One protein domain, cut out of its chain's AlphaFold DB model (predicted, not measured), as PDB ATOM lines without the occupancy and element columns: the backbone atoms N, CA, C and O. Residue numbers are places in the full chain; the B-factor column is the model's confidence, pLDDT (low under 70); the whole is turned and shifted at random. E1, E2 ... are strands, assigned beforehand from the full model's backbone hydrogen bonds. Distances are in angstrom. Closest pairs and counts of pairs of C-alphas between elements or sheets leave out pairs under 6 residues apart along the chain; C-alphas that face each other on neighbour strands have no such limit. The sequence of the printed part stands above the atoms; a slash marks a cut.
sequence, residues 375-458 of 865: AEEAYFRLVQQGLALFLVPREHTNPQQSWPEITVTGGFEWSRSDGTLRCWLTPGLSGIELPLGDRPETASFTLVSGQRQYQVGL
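AT A GLANCE: This is residues 375 to 458 of the 865 residues of the protein "Formylglycine-generating enzyme family protein" of Burkholderiaceae bacterium (UniProt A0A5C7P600). This is a small sandwich of strands: the strongly twisted sheet E5 E4 E6 E7 and the strongly twisted sheet E2 E1 E3 stand face to face, with their strands at 15 degrees to each other and their best planes 28 degrees apart. The chain changes sheet at the tight link from E3 to E4, and the long unnamed stretch of residues 426 to 443 pairs briefly with the edge strand E2. The printed part has 84 residues, with no named helix and seven named strands, E1 to E7 in order along the chain; both sheets are antiparallel throughout. The class is all strand, though under half of the residues, 41 of 84, are in named elements. The whole is compact, with a radius of gyration of the C-alphas of 12.2 A, and rounded, spanning 32 by 28 by 18 A.

IN THESE COORDINATES: Find C-alpha 377 at (43.264, -16.261, -20.458); from there E1, residues 377 to 385, runs 25.2 A to C-alpha 385 at (29.021, 4.360, -22.727). Next come E2, residues 388 to 393, 16.2 A long, and E3, residues 405 to 409. Go on to E4, residues 412 to 416, and E5, residues 422 to 425. Then find E6, residues 444 to 449, 16.7 A long, and E7, residues 452 to 457, 16.6 A long, ending at C-alpha 457 at (32.276, 1.391, -10.815).

HOW THE PARTS SIT: Start at the inner strand E1. It forms a hairpin with E2, where N 383 and O 390 are 2.8 A apart, within hydrogen-bond range. On E3, its other antiparallel neighbour, look for N 406, 2.7 A from O 380. In the other sheet, E4 and E5 form a hairpin, with N 414 and O 423 2.9 A apart. E4 and E6 are antiparallel at 165 degrees between their directions, with N 446 and O 415 2.8 A apart. E6 and E7 form the third hairpin, with N 445 and O 456 2.8 A apart. Across the sandwich the parts that face each other are 9.6 A centre to centre. The closest C-alphas of E3 and E6, those of Val 408 and Ser 449, are 5.5 A apart, while E1 is apart from E4, E5, E6 and E7. Look also at residues 390 to 391 of E2, which pair antiparallel with residues 432 to 433.

THE WHOLE: The two C-alphas farthest apart, those of Gln 400 and Thr 420, are 35.7 A apart. The printed part has no cut. Two links are long, E2 to E3 with 11 residues and E5 to E6 with 18. Mean pLDDT of the printed part is 86.0; the model's confidence is under 70 at residue 375 and residues 399 to 402.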
ATOM      1  N   ALA A 375      40.763 -23.231 -18.921       68.81
ATOM      2  CA  ALA A 375      40.402 -22.191 -19.873       68.81
ATOM      3  C   ALA A 375      41.597 -21.251 -20.106       68.81
ATOM      4  O   ALA A 375      42.304 -20.896 -19.159       68.81
ATOM      5  N   GLU A 376      41.820 -20.848 -21.356       79.62
ATOM      6  CA  GLU A 376      42.835 -19.847 -21.690       79.62
ATOM      7  C   GLU A 376      42.459 -18.472 -21.118       79.62
ATOM      8  O   GLU A 376      41.282 -18.147 -20.925       79.62
ATOM      9  N   GLU A 377      43.475 -17.659 -20.822       87.44
ATOM     10  CA  GLU A 377      43.264 -16.261 -20.458       87.44
ATOM     11  C   GLU A 377      42.905 -15.451 -21.705       87.44
ATOM     12  O   GLU A 377      43.647 -15.428 -22.687       87.44
ATOM     13  N   ALA A 378      41.779 -14.750 -21.639       88.44
ATOM     14  CA  ALA A 378      41.355 -13.776 -22.629       88.44
ATOM     15  C   ALA A 378      41.410 -12.364 -22.031       88.44
ATOM     16  O   ALA A 378      41.145 -12.155 -20.843       88.44
ATOM     17  N   TYR A 379      41.762 -11.388 -22.867       89.94
ATOM     18  CA  TYR A 379      41.975  -9.999 -22.463       89.94
ATOM     19  C   TYR A 379      40.847  -9.128 -23.010       89.94
ATOM     20  O   TYR A 379      40.644  -9.035 -24.222       89.94
ATOM     21  N   PHE A 380      40.128  -8.471 -22.109       90.38
ATOM     22  CA  PHE A 380      39.024  -7.575 -22.429       90.38
ATOM     23  C   PHE A 380      39.364  -6.162 -21.980       90.38
ATOM     24  O   PHE A 380      40.105  -5.974 -21.025       90.38
ATOM     25  N   ARG A 381      38.795  -5.155 -22.630       88.38
ATOM     26  CA  ARG A 381      38.786  -3.783 -22.137       88.38
ATOM     27  C   ARG A 381      37.415  -3.440 -21.585       88.38
ATOM     28  O   ARG A 381      36.399  -3.758 -22.206       88.38
ATOM     29  N   LEU A 382      37.402  -2.782 -20.432       88.62
ATOM     30  CA  LEU A 382      36.186  -2.275 -19.818       88.62
ATOM     31  C   LEU A 382      35.850  -0.905 -20.414       88.62
ATOM     32  O   LEU A 382      36.548   0.072 -20.163       88.62
ATOM     33  N   VAL A 383      34.786  -0.842 -21.210       86.44
ATOM     34  CA  VAL A 383      34.365   0.361 -21.936       86.44
ATOM     35  C   VAL A 383      33.052   0.867 -21.355       86.44
ATOM     36  O   VAL A 383      32.083   0.116 -21.272       86.44
ATOM     37  N   GLN A 384      32.999   2.149 -20.992       86.38
ATOM     38  CA  GLN A 384      31.767   2.798 -20.543       86.38
ATOM     39  C   GLN A 384      31.137   3.627 -21.667       86.38
ATOM     40  O   GLN A 384      31.822   4.407 -22.329       86.38
ATOM     41  N   GLN A 385      29.821   3.497 -21.851       86.56
ATOM     42  CA  GLN A 385      29.021   4.360 -22.727       86.56
ATOM     43  C   GLN A 385      27.777   4.836 -21.970       86.56
ATOM     44  O   GLN A 385      26.841   4.074 -21.734       86.56
ATOM     45  N   GLY A 386      27.771   6.105 -21.552       85.69
ATOM     46  CA  GLY A 386      26.732   6.619 -20.659       85.69
ATOM     47  C   GLY A 386      26.726   5.857 -19.330       85.69
ATOM     48  O   GLY A 386      27.745   5.817 -18.642       85.69
ATOM     49  N   LEU A 387      25.589   5.245 -18.993       89.12
ATOM     50  CA  LEU A 387      25.427   4.404 -17.800       89.12
ATOM     51  C   LEU A 387      25.655   2.909 -18.067       89.12
ATOM     52  O   LEU A 387      25.475   2.120 -17.150       89.12
ATOM     53  N   ALA A 388      26.028   2.508 -19.286       92.06
ATOM     54  CA  ALA A 388      26.296   1.112 -19.628       92.06
ATOM     55  C   ALA A 388      27.798   0.792 -19.561       92.06
ATOM     56  O   ALA A 388      28.638   1.626 -19.915       92.06
ATOM     57  N   LEU A 389      28.126  -0.435 -19.145       92.56
ATOM     58  CA  LEU A 389      29.483  -0.982 -19.153       92.56
ATOM     59  C   LEU A 389      29.560  -2.203 -20.060       92.56
ATOM     60  O   LEU A 389      28.707  -3.085 -20.008       92.56
ATOM     61  N   PHE A 390      30.637  -2.283 -20.830       92.81
ATOM     62  CA  PHE A 390      30.903  -3.372 -21.754       92.81
ATOM     63  C   PHE A 390      32.280  -3.966 -21.477       92.81
ATOM     64  O   PHE A 390      33.253  -3.230 -21.312       92.81
ATOM     65  N   LEU A 391      32.382  -5.294 -21.489       93.31
ATOM     66  CA  LEU A 391      33.662  -5.976 -21.669       93.31
ATOM     67  C   LEU A 391      33.825  -6.288 -23.148       93.31
ATOM     68  O   LEU A 391      33.134  -7.153 -23.684       93.31
ATOM     69  N   VAL A 392      34.738  -5.578 -23.803       92.31
ATOM     70  CA  VAL A 392      35.003  -5.700 -25.240       92.31
ATOM     71  C   VAL A 392      36.354  -6.387 -25.435       92.31
ATOM     72  O   VAL A 392      37.300  -6.006 -24.750       92.31
ATOM     73  N   PRO A 393      36.504  -7.379 -26.331       91.25
ATOM     74  CA  PRO A 393      37.798  -8.006 -26.580       91.25
ATOM     75  C   PRO A 393      38.856  -6.965 -26.942       91.25
ATOM     76  O   PRO A 393      38.574  -6.008 -27.672       91.25
ATOM     77  N   ARG A 394      40.072  -7.133 -26.419       88.38
ATOM     78  CA  ARG A 394      41.150  -6.145 -26.550       88.38
ATOM     79  C   ARG A 394      41.401  -5.747 -28.004       88.38
ATOM     80  O   ARG A 394      41.528  -4.562 -28.304       88.38
ATOM     81  N   GLU A 395      41.412  -6.723 -28.901       86.12
ATOM     82  CA  GLU A 395      41.600  -6.584 -30.346       86.12
ATOM     83  C   GLU A 395      40.513  -5.761 -31.055       86.12
ATOM     84  O   GLU A 395      40.761  -5.227 -32.134       86.12
ATOM     85  N   HIS A 396      39.329  -5.614 -30.456       84.94
ATOM     86  CA  HIS A 396      38.204  -4.865 -31.025       84.94
ATOM     87  C   HIS A 396      38.143  -3.408 -30.549       84.94
ATOM     88  O   HIS A 396      37.217  -2.676 -30.896       84.94
ATOM     89  N   THR A 397      39.124  -2.961 -29.767       76.50
ATOM     90  CA  THR A 397      39.176  -1.591 -29.248       76.50
ATOM     91  C   THR A 397      40.349  -0.814 -29.834       76.50
ATOM     92  O   THR A 397      41.385  -1.383 -30.173       76.50
ATOM     93  N   ASN A 398      40.210   0.512 -29.953       71.88
ATOM     94  CA  ASN A 398      41.286   1.360 -30.465       71.88
ATOM     95  C   ASN A 398      42.501   1.299 -29.512       71.88
ATOM     96  O   ASN A 398      42.360   1.694 -28.351       71.88
ATOM     97  N   PRO A 399      43.698   0.870 -29.959       67.19
ATOM     98  CA  PRO A 399      44.883   0.783 -29.105       67.19
ATOM     99  C   PRO A 399      45.280   2.109 -28.448       67.19
ATOM    100  O   PRO A 399      45.872   2.087 -27.376       67.19
ATOM    101  N   GLN A 400      44.935   3.243 -29.071       62.72
ATOM    102  CA  GLN A 400      45.214   4.586 -28.553       62.72
ATOM    103  C   GLN A 400      44.265   5.011 -27.420       62.72
ATOM    104  O   GLN A 400      44.575   5.944 -26.689       62.72
ATOM    105  N   GLN A 401      43.117   4.345 -27.253       65.25
ATOM    106  CA  GLN A 401      42.228   4.589 -26.117       65.25
ATOM    107  C   GLN A 401      42.696   3.775 -24.908       65.25
ATOM    108  O   GLN A 401      42.757   2.544 -24.959       65.25
ATOM    109  N   SER A 402      43.005   4.465 -23.812       64.50
ATOM    110  CA  SER A 402      43.394   3.867 -22.537       64.50
ATOM    111  C   SER A 402      42.161   3.451 -21.731       64.50
ATOM    112  O   SER A 402      41.770   4.128 -20.787       64.50
ATOM    113  N   TRP A 403      41.533   2.333 -22.094       74.25
ATOM    114  CA  TRP A 403      40.548   1.669 -21.229       74.25
ATOM    115  C   TRP A 403      41.235   0.642 -20.311       74.25
ATOM    116  O   TRP A 403      42.238   0.061 -20.740       74.25
ATOM    117  N   PRO A 404      40.716   0.384 -19.092       78.06
ATOM    118  CA  PRO A 404      41.235  -0.668 -18.221       78.06
ATOM    119  C   PRO A 404      41.179  -2.034 -18.908       78.06
ATOM    120  O   PRO A 404      40.165  -2.370 -19.527       78.06
ATOM    121  N   GLU A 405      42.240  -2.829 -18.769       84.50
ATOM    122  CA  GLU A 405      42.280  -4.212 -19.248       84.50
ATOM    123  C   GLU A 405      41.878  -5.177 -18.122       84.50
ATOM    124  O   GLU A 405      42.366  -5.094 -16.998       84.50
ATOM    125  N   ILE A 406      40.969  -6.096 -18.430       88.06
ATOM    126  CA  ILE A 406      40.441  -7.129 -17.544       88.06
ATOM    127  C   ILE A 406      40.832  -8.482 -18.129       88.06
ATOM    128  O   ILE A 406      40.531  -8.789 -19.284       88.06
ATOM    129  N   THR A 407      41.485  -9.309 -17.322       89.69
ATOM    130  CA  THR A 407      41.824 -10.681 -17.691       89.69
ATOM    131  C   THR A 407      40.726 -11.614 -17.210       89.69
ATOM    132  O   THR A 407      40.403 -11.647 -16.021       89.69
ATOM    133  N   VAL A 408      40.174 -12.397 -18.134       89.00
ATOM    134  CA  VAL A 408      39.136 -13.389 -17.853       89.00
ATOM    135  C   VAL A 408      39.660 -14.778 -18.197       89.00
ATOM    136  O   VAL A 408      40.171 -15.004 -19.289       89.00
ATOM    137  N   THR A 409      39.505 -15.725 -17.278       86.88
ATOM    138  CA  THR A 409      39.846 -17.140 -17.464       86.88
ATOM    139  C   THR A 409      38.557 -17.934 -17.669       86.88
ATOM    140  O   THR A 409      37.918 -18.367 -16.710       86.88
ATOM    141  N   GLY A 410      38.134 -18.075 -18.928       84.69
ATOM    142  CA  GLY A 410      36.870 -18.716 -19.318       84.69
ATOM    143  C   GLY A 410      35.621 -17.872 -19.034       84.69
ATOM    144  O   GLY A 410      34.909 -17.490 -19.957       84.69
ATOM    145  N   GLY A 411      35.354 -17.553 -17.768       88.12
ATOM    146  CA  GLY A 411      34.221 -16.730 -17.335       88.12
ATOM    147  C   GLY A 411      34.494 -16.031 -16.008       88.12
ATOM    148  O   GLY A 411      35.610 -16.078 -15.479       88.12
ATOM    149  N   PHE A 412      33.490 -15.349 -15.475       89.75
ATOM    150  CA  PHE A 412      33.622 -14.624 -14.220       89.75
ATOM    151  C   PHE A 412      32.315 -14.560 -13.442       89.75
ATOM    152  O   PHE A 412      31.221 -14.530 -14.006       89.75
ATOM    153  N   GLU A 413      32.446 -14.480 -12.122       91.19
ATOM    154  CA  GLU A 413      31.360 -14.004 -11.284       91.19
ATOM    155  C   GLU A 413      31.262 -12.486 -11.402       91.19
ATOM    156  O   GLU A 413      32.256 -11.777 -11.234       91.19
ATOM    157  N   TRP A 414      30.045 -12.003 -11.622       91.50
ATOM    158  CA  TRP A 414      29.681 -10.602 -11.535       91.50
ATOM    159  C   TRP A 414      28.738 -10.389 -10.360       91.50
ATOM    160  O   TRP A 414      27.716 -11.069 -10.246       91.50
ATOM    161  N   SER A 415      29.068  -9.447  -9.483       90.31
ATOM    162  CA  SER A 415      28.240  -9.125  -8.323       90.31
ATOM    163  C   SER A 415      28.173  -7.630  -8.070       90.31
ATOM    164  O   SER A 415      29.136  -6.902  -8.286       90.31
ATOM    165  N   ARG A 416      27.021  -7.170  -7.595       89.50
ATOM    166  CA  ARG A 416      26.796  -5.785  -7.184       89.50
ATOM    167  C   ARG A 416      26.970  -5.643  -5.672       89.50
ATOM    168  O   ARG A 416      26.622  -6.555  -4.924       89.50
ATOM    169  N   SER A 417      27.479  -4.502  -5.215       86.50
ATOM    170  CA  SER A 417      27.846  -4.267  -3.810       86.50
ATOM    171  C   SER A 417      26.685  -4.344  -2.812       86.50
ATOM    172  O   SER A 417      26.910  -4.659  -1.646       86.50
ATOM    173  N   ASP A 418      25.444  -4.127  -3.256       84.62
ATOM    174  CA  ASP A 418      24.230  -4.295  -2.441       84.62
ATOM    175  C   ASP A 418      23.670  -5.734  -2.442       84.62
ATOM    176  O   ASP A 418      22.669  -6.014  -1.782       84.62
ATOM    177  N   GLY A 419      24.303  -6.653  -3.178       81.69
ATOM    178  CA  GLY A 419      23.910  -8.058  -3.279       81.69
ATOM    179  C   GLY A 419      22.633  -8.320  -4.084       81.69
ATOM    180  O   GLY A 419      22.197  -9.469  -4.142       81.69
ATOM    181  N   THR A 420      22.031  -7.300  -4.707       83.81
ATOM    182  CA  THR A 420      20.788  -7.445  -5.492       83.81
ATOM    183  C   THR A 420      20.997  -8.158  -6.824       83.81
ATOM    184  O   THR A 420      20.058  -8.733  -7.372       83.81
ATOM    185  N   LEU A 421      22.231  -8.149  -7.327       86.75
ATOM    186  CA  LEU A 421      22.625  -8.785  -8.572       86.75
ATOM    187  C   LEU A 421      23.859  -9.649  -8.339       86.75
ATOM    188  O   LEU A 421      24.883  -9.163  -7.848       86.75
ATOM    189  N   ARG A 422      23.759 -10.920  -8.731       89.38
ATOM    190  CA  ARG A 422      24.875 -11.857  -8.722       89.38
ATOM    191  C   ARG A 422      24.673 -12.959  -9.756       89.38
ATOM    192  O   ARG A 422      23.730 -13.737  -9.642       89.38
ATOM    193  N   CYS A 423      25.565 -13.050 -10.733       89.56
ATOM    194  CA  CYS A 423      25.455 -14.017 -11.823       89.56
ATOM    195  C   CYS A 423      26.827 -14.461 -12.331       89.56
ATOM    196  O   CYS A 423      27.827 -13.755 -12.172       89.56
ATOM    197  N   TRP A 424      26.864 -15.626 -12.971       90.62
ATOM    198  CA  TRP A 424      28.010 -16.048 -13.767       90.62
ATOM    199  C   TRP A 424      27.889 -15.524 -15.200       90.62
ATOM    200  O   TRP A 424      26.828 -15.641 -15.810       90.62
ATOM    201  N   LEU A 425      28.969 -14.963 -15.746       90.19
ATOM    202  CA  LEU A 425      29.029 -14.468 -17.119       90.19
ATOM    203  C   LEU A 425      30.214 -15.090 -17.864       90.19
ATOM    204  O   LEU A 425      31.329 -15.175 -17.348       90.19
ATOM    205  N   THR A 426      29.974 -15.481 -19.113       88.75
ATOM    206  CA  THR A 426      30.999 -15.979 -20.035       88.75
ATOM    207  C   THR A 426      31.061 -15.031 -21.233       88.75
ATOM    208  O   THR A 426      30.145 -15.045 -22.059       88.75
ATOM    209  N   PRO A 427      32.084 -14.163 -21.326       85.56
ATOM    210  CA  PRO A 427      32.174 -13.194 -22.409       85.56
ATOM    211  C   PRO A 427      32.499 -13.894 -23.736       85.56
ATOM    212  O   PRO A 427      33.389 -14.739 -23.810       85.56
ATOM    213  N   GLY A 428      31.763 -13.541 -24.792       83.25
ATOM    214  CA  GLY A 428      31.994 -14.050 -26.145       83.25
ATOM    215  C   GLY A 428      32.989 -13.205 -26.950       83.25
ATOM    216  O   GLY A 428      33.438 -12.147 -26.510       83.25
ATOM    217  N   LEU A 429      33.261 -13.632 -28.188       81.69
ATOM    218  CA  LEU A 429      34.157 -12.937 -29.131       81.69
ATOM    219  C   LEU A 429      33.661 -11.547 -29.562       81.69
ATOM    220  O   LEU A 429      34.421 -10.772 -30.123       81.69
ATOM    221  N   SER A 430      32.391 -11.213 -29.342       84.44
ATOM    222  CA  SER A 430      31.843  -9.875 -29.604       84.44
ATOM    223  C   SER A 430      31.893  -8.952 -28.383       84.44
ATOM    224  O   SER A 430      31.541  -7.782 -28.499       84.44
ATOM    225  N   GLY A 431      32.307  -9.462 -27.220       87.25
ATOM    226  CA  GLY A 431      32.122  -8.796 -25.934       87.25
ATOM    227  C   GLY A 431      30.730  -9.004 -25.340       87.25
ATOM    228  O   GLY A 431      29.896  -9.718 -25.904       87.25
ATOM    229  N   ILE A 432      30.501  -8.402 -24.174       93.94
ATOM    230  CA  ILE A 432      29.251  -8.502 -23.409       93.94
ATOM    231  C   ILE A 432      28.934  -7.175 -22.711       93.94
ATOM    232  O   ILE A 432      29.835  -6.501 -22.208       93.94
ATOM    233  N   GLU A 433      27.653  -6.811 -22.670       95.12
ATOM    234  CA  GLU A 433      27.148  -5.749 -21.798       95.12
ATOM    235  C   GLU A 433      26.986  -6.293 -20.375       95.12
ATOM    236  O   GLU A 433      26.356  -7.331 -20.160       95.12
ATOM    237  N   LEU A 434      27.576  -5.610 -19.400       95.12
ATOM    238  CA  LEU A 434      27.515  -6.021 -18.006       95.12
ATOM    239  C   LEU A 434      26.157  -5.630 -17.410       95.12
ATOM    240  O   LEU A 434      25.760  -4.470 -17.512       95.12
ATOM    241  N   PRO A 435      25.446  -6.553 -16.742       94.06
ATOM    242  CA  PRO A 435      24.190  -6.222 -16.087       94.06
ATOM    243  C   PRO A 435      24.471  -5.320 -14.881       94.06
ATOM    244  O   PRO A 435      25.231  -5.697 -13.997       94.06
ATOM    245  N   LEU A 436      23.872  -4.128 -14.817       92.12
ATOM    246  CA  LEU A 436      24.139  -3.185 -13.715       92.12
ATOM    247  C   LEU A 436      22.960  -3.005 -12.742       92.12
ATOM    248  O   LEU A 436      23.150  -2.600 -11.592       92.12
ATOM    249  N   GLY A 437      21.742  -3.354 -13.167       90.56
ATOM    250  CA  GLY A 437      20.515  -3.124 -12.398       90.56
ATOM    251  C   GLY A 437      20.174  -1.635 -12.251       90.56
ATOM    252  O   GLY A 437      20.645  -0.796 -13.015       90.56
ATOM    253  N   ASP A 438      19.358  -1.298 -11.251       90.12
ATOM    254  CA  ASP A 438      18.843   0.066 -11.063       90.12
ATOM    255  C   ASP A 438      19.842   0.989 -10.344       90.12
ATOM    256  O   ASP A 438      20.428   0.593  -9.336       90.12
ATOM    257  N   ARG A 439      19.967   2.249 -10.782       87.00
ATOM    258  CA  ARG A 439      20.868   3.274 -10.197       87.00
ATOM    259  C   ARG A 439      22.352   2.854 -10.131       87.00
ATOM    260  O   ARG A 439      22.957   2.899  -9.050       87.00
ATOM    261  N   PRO A 440      22.948   2.406 -11.251       88.00
ATOM    262  CA  PRO A 440      24.318   1.890 -11.279       88.00
ATOM    263  C   PRO A 440      25.388   2.923 -10.894       88.00
ATOM    264  O   PRO A 440      26.466   2.545 -10.450       88.00
ATOM    265  N   GLU A 441      25.090   4.218 -10.996       84.88
ATOM    266  CA  GLU A 441      25.948   5.336 -10.588       84.88
ATOM    267  C   GLU A 441      26.180   5.424  -9.074       84.88
ATOM    268  O   GLU A 441      27.091   6.115  -8.627       84.88
ATOM    269  N   THR A 442      25.362   4.720  -8.286       83.19
ATOM    270  CA  THR A 442      25.464   4.665  -6.819       83.19
ATOM    271  C   THR A 442      26.036   3.345  -6.301       83.19
ATOM    272  O   THR A 442      26.157   3.157  -5.089       83.19
ATOM    273  N   ALA A 443      26.365   2.418  -7.204       84.94
ATOM    274  CA  ALA A 443      26.793   1.069  -6.873       84.94
ATOM    275  C   ALA A 443      28.240   0.811  -7.312       84.94
ATOM    276  O   ALA A 443      28.747   1.392  -8.270       84.94
ATOM    277  N   SER A 444      28.882  -0.126  -6.621       87.44
ATOM    278  CA  SER A 444      30.123  -0.750  -7.070       87.44
ATOM    279  C   SER A 444      29.857  -2.206  -7.430       87.44
ATOM    280  O   SER A 444      28.881  -2.819  -6.985       87.44
ATOM    281  N   PHE A 445      30.720  -2.756  -8.269       89.19
ATOM    282  CA  PHE A 445      30.588  -4.086  -8.827       89.19
ATOM    283  C   PHE A 445      31.891  -4.851  -8.653       89.19
ATOM    284  O   PHE A 445      32.977  -4.301  -8.804       89.19
ATOM    285  N   THR A 446      31.788  -6.136  -8.348       89.50
ATOM    286  CA  THR A 446      32.933  -7.033  -8.241       89.50
ATOM    287  C   THR A 446      32.903  -8.032  -9.386       89.50
ATOM    288  O   THR A 446      31.904  -8.729  -9.580       89.50
ATOM    289  N   LEU A 447      34.022  -8.124 -10.100       91.12
ATOM    290  CA  LEU A 447      34.287  -9.155 -11.097       91.12
ATOM    291  C   LEU A 447      35.342 -10.114 -10.548       91.12
ATOM    292  O   LEU A 447      36.440  -9.676 -10.213       91.12
ATOM    293  N   VAL A 448      35.041 -11.412 -10.472       90.38
ATOM    294  CA  VAL A 448      36.004 -12.437 -10.032       90.38
ATOM    295  C   VAL A 448      36.202 -13.475 -11.123       90.38
ATOM    296  O   VAL A 448      35.265 -14.181 -11.490       90.38
ATOM    297  N   SER A 449      37.432 -13.580 -11.629       88.19
ATOM    298  CA  SER A 449      37.816 -14.533 -12.670       88.19
ATOM    299  C   SER A 449      39.134 -15.217 -12.316       88.19
ATOM    300  O   SER A 449      40.164 -14.563 -12.133       88.19
ATOM    301  N   GLY A 450      39.111 -16.546 -12.190       83.81
ATOM    302  CA  GLY A 450      40.258 -17.310 -11.701       83.81
ATOM    303  C   GLY A 450      40.736 -16.799 -10.336       83.81
ATOM    304  O   GLY A 450      39.964 -16.728  -9.385       83.81
ATOM    305  N   GLN A 451      42.013 -16.417 -10.242       81.19
ATOM    306  CA  GLN A 451      42.600 -15.832  -9.024       81.19
ATOM    307  C   GLN A 451      42.535 -14.295  -8.987       81.19
ATOM    308  O   GLN A 451      43.073 -13.686  -8.062       81.19
ATOM    309  N   ARG A 452      41.919 -13.658  -9.990       85.81
ATOM    310  CA  ARG A 452      41.843 -12.200 -10.104       85.81
ATOM    311  C   ARG A 452      40.484 -11.699  -9.644       85.81
ATOM    312  O   ARG A 452      39.449 -12.302  -9.929       85.81
ATOM    313  N   GLN A 453      40.506 -10.569  -8.954       87.56
ATOM    314  CA  GLN A 453      39.321  -9.856  -8.513       87.56
ATOM    315  C   GLN A 453      39.473  -8.389  -8.895       87.56
ATOM    316  O   GLN A 453      40.497  -7.780  -8.598       87.56
ATOM    317  N   TYR A 454      38.436  -7.827  -9.500       85.50
ATOM    318  CA  TYR A 454      38.375  -6.433  -9.913       85.50
ATOM    319  C   TYR A 454      37.205  -5.753  -9.212       85.50
ATOM    320  O   TYR A 454      36.119  -6.326  -9.110       85.50
ATOM    321  N   GLN A 455      37.435  -4.530  -8.737       84.06
ATOM    322  CA  GLN A 455      36.388  -3.637  -8.252       84.06
ATOM    323  C   GLN A 455      36.119  -2.597  -9.330       84.06
ATOM    324  O   GLN A 455      37.031  -1.926  -9.804       84.06
ATOM    325  N   VAL A 456      34.865  -2.516  -9.746       84.44
ATOM    326  CA  VAL A 456      34.410  -1.757 -10.903       84.44
ATOM    327  C   VAL A 456      33.332  -0.784 -10.451       84.44
ATOM    328  O   VAL A 456      32.463  -1.124  -9.654       84.44
ATOM    329  N   GLY A 457      33.358   0.431 -10.978       84.00
ATOM    330  CA  GLY A 457      32.276   1.391 -10.815       84.00
ATOM    331  C   GLY A 457      32.189   2.295 -12.033       84.00
ATOM    332  O   GLY A 457      33.106   2.332 -12.856       84.00
ATOM    333  N   LEU A 458      31.072   3.009 -12.159       84.88
ATOM    334  CA  LEU A 458      30.901   3.957 -13.251       84.88
ATOM    335  C   LEU A 458      31.777   5.188 -13.023       84.88
ATOM    336  O   LEU A 458      31.768   5.792 -11.949       84.88
TER     337      LEU A 458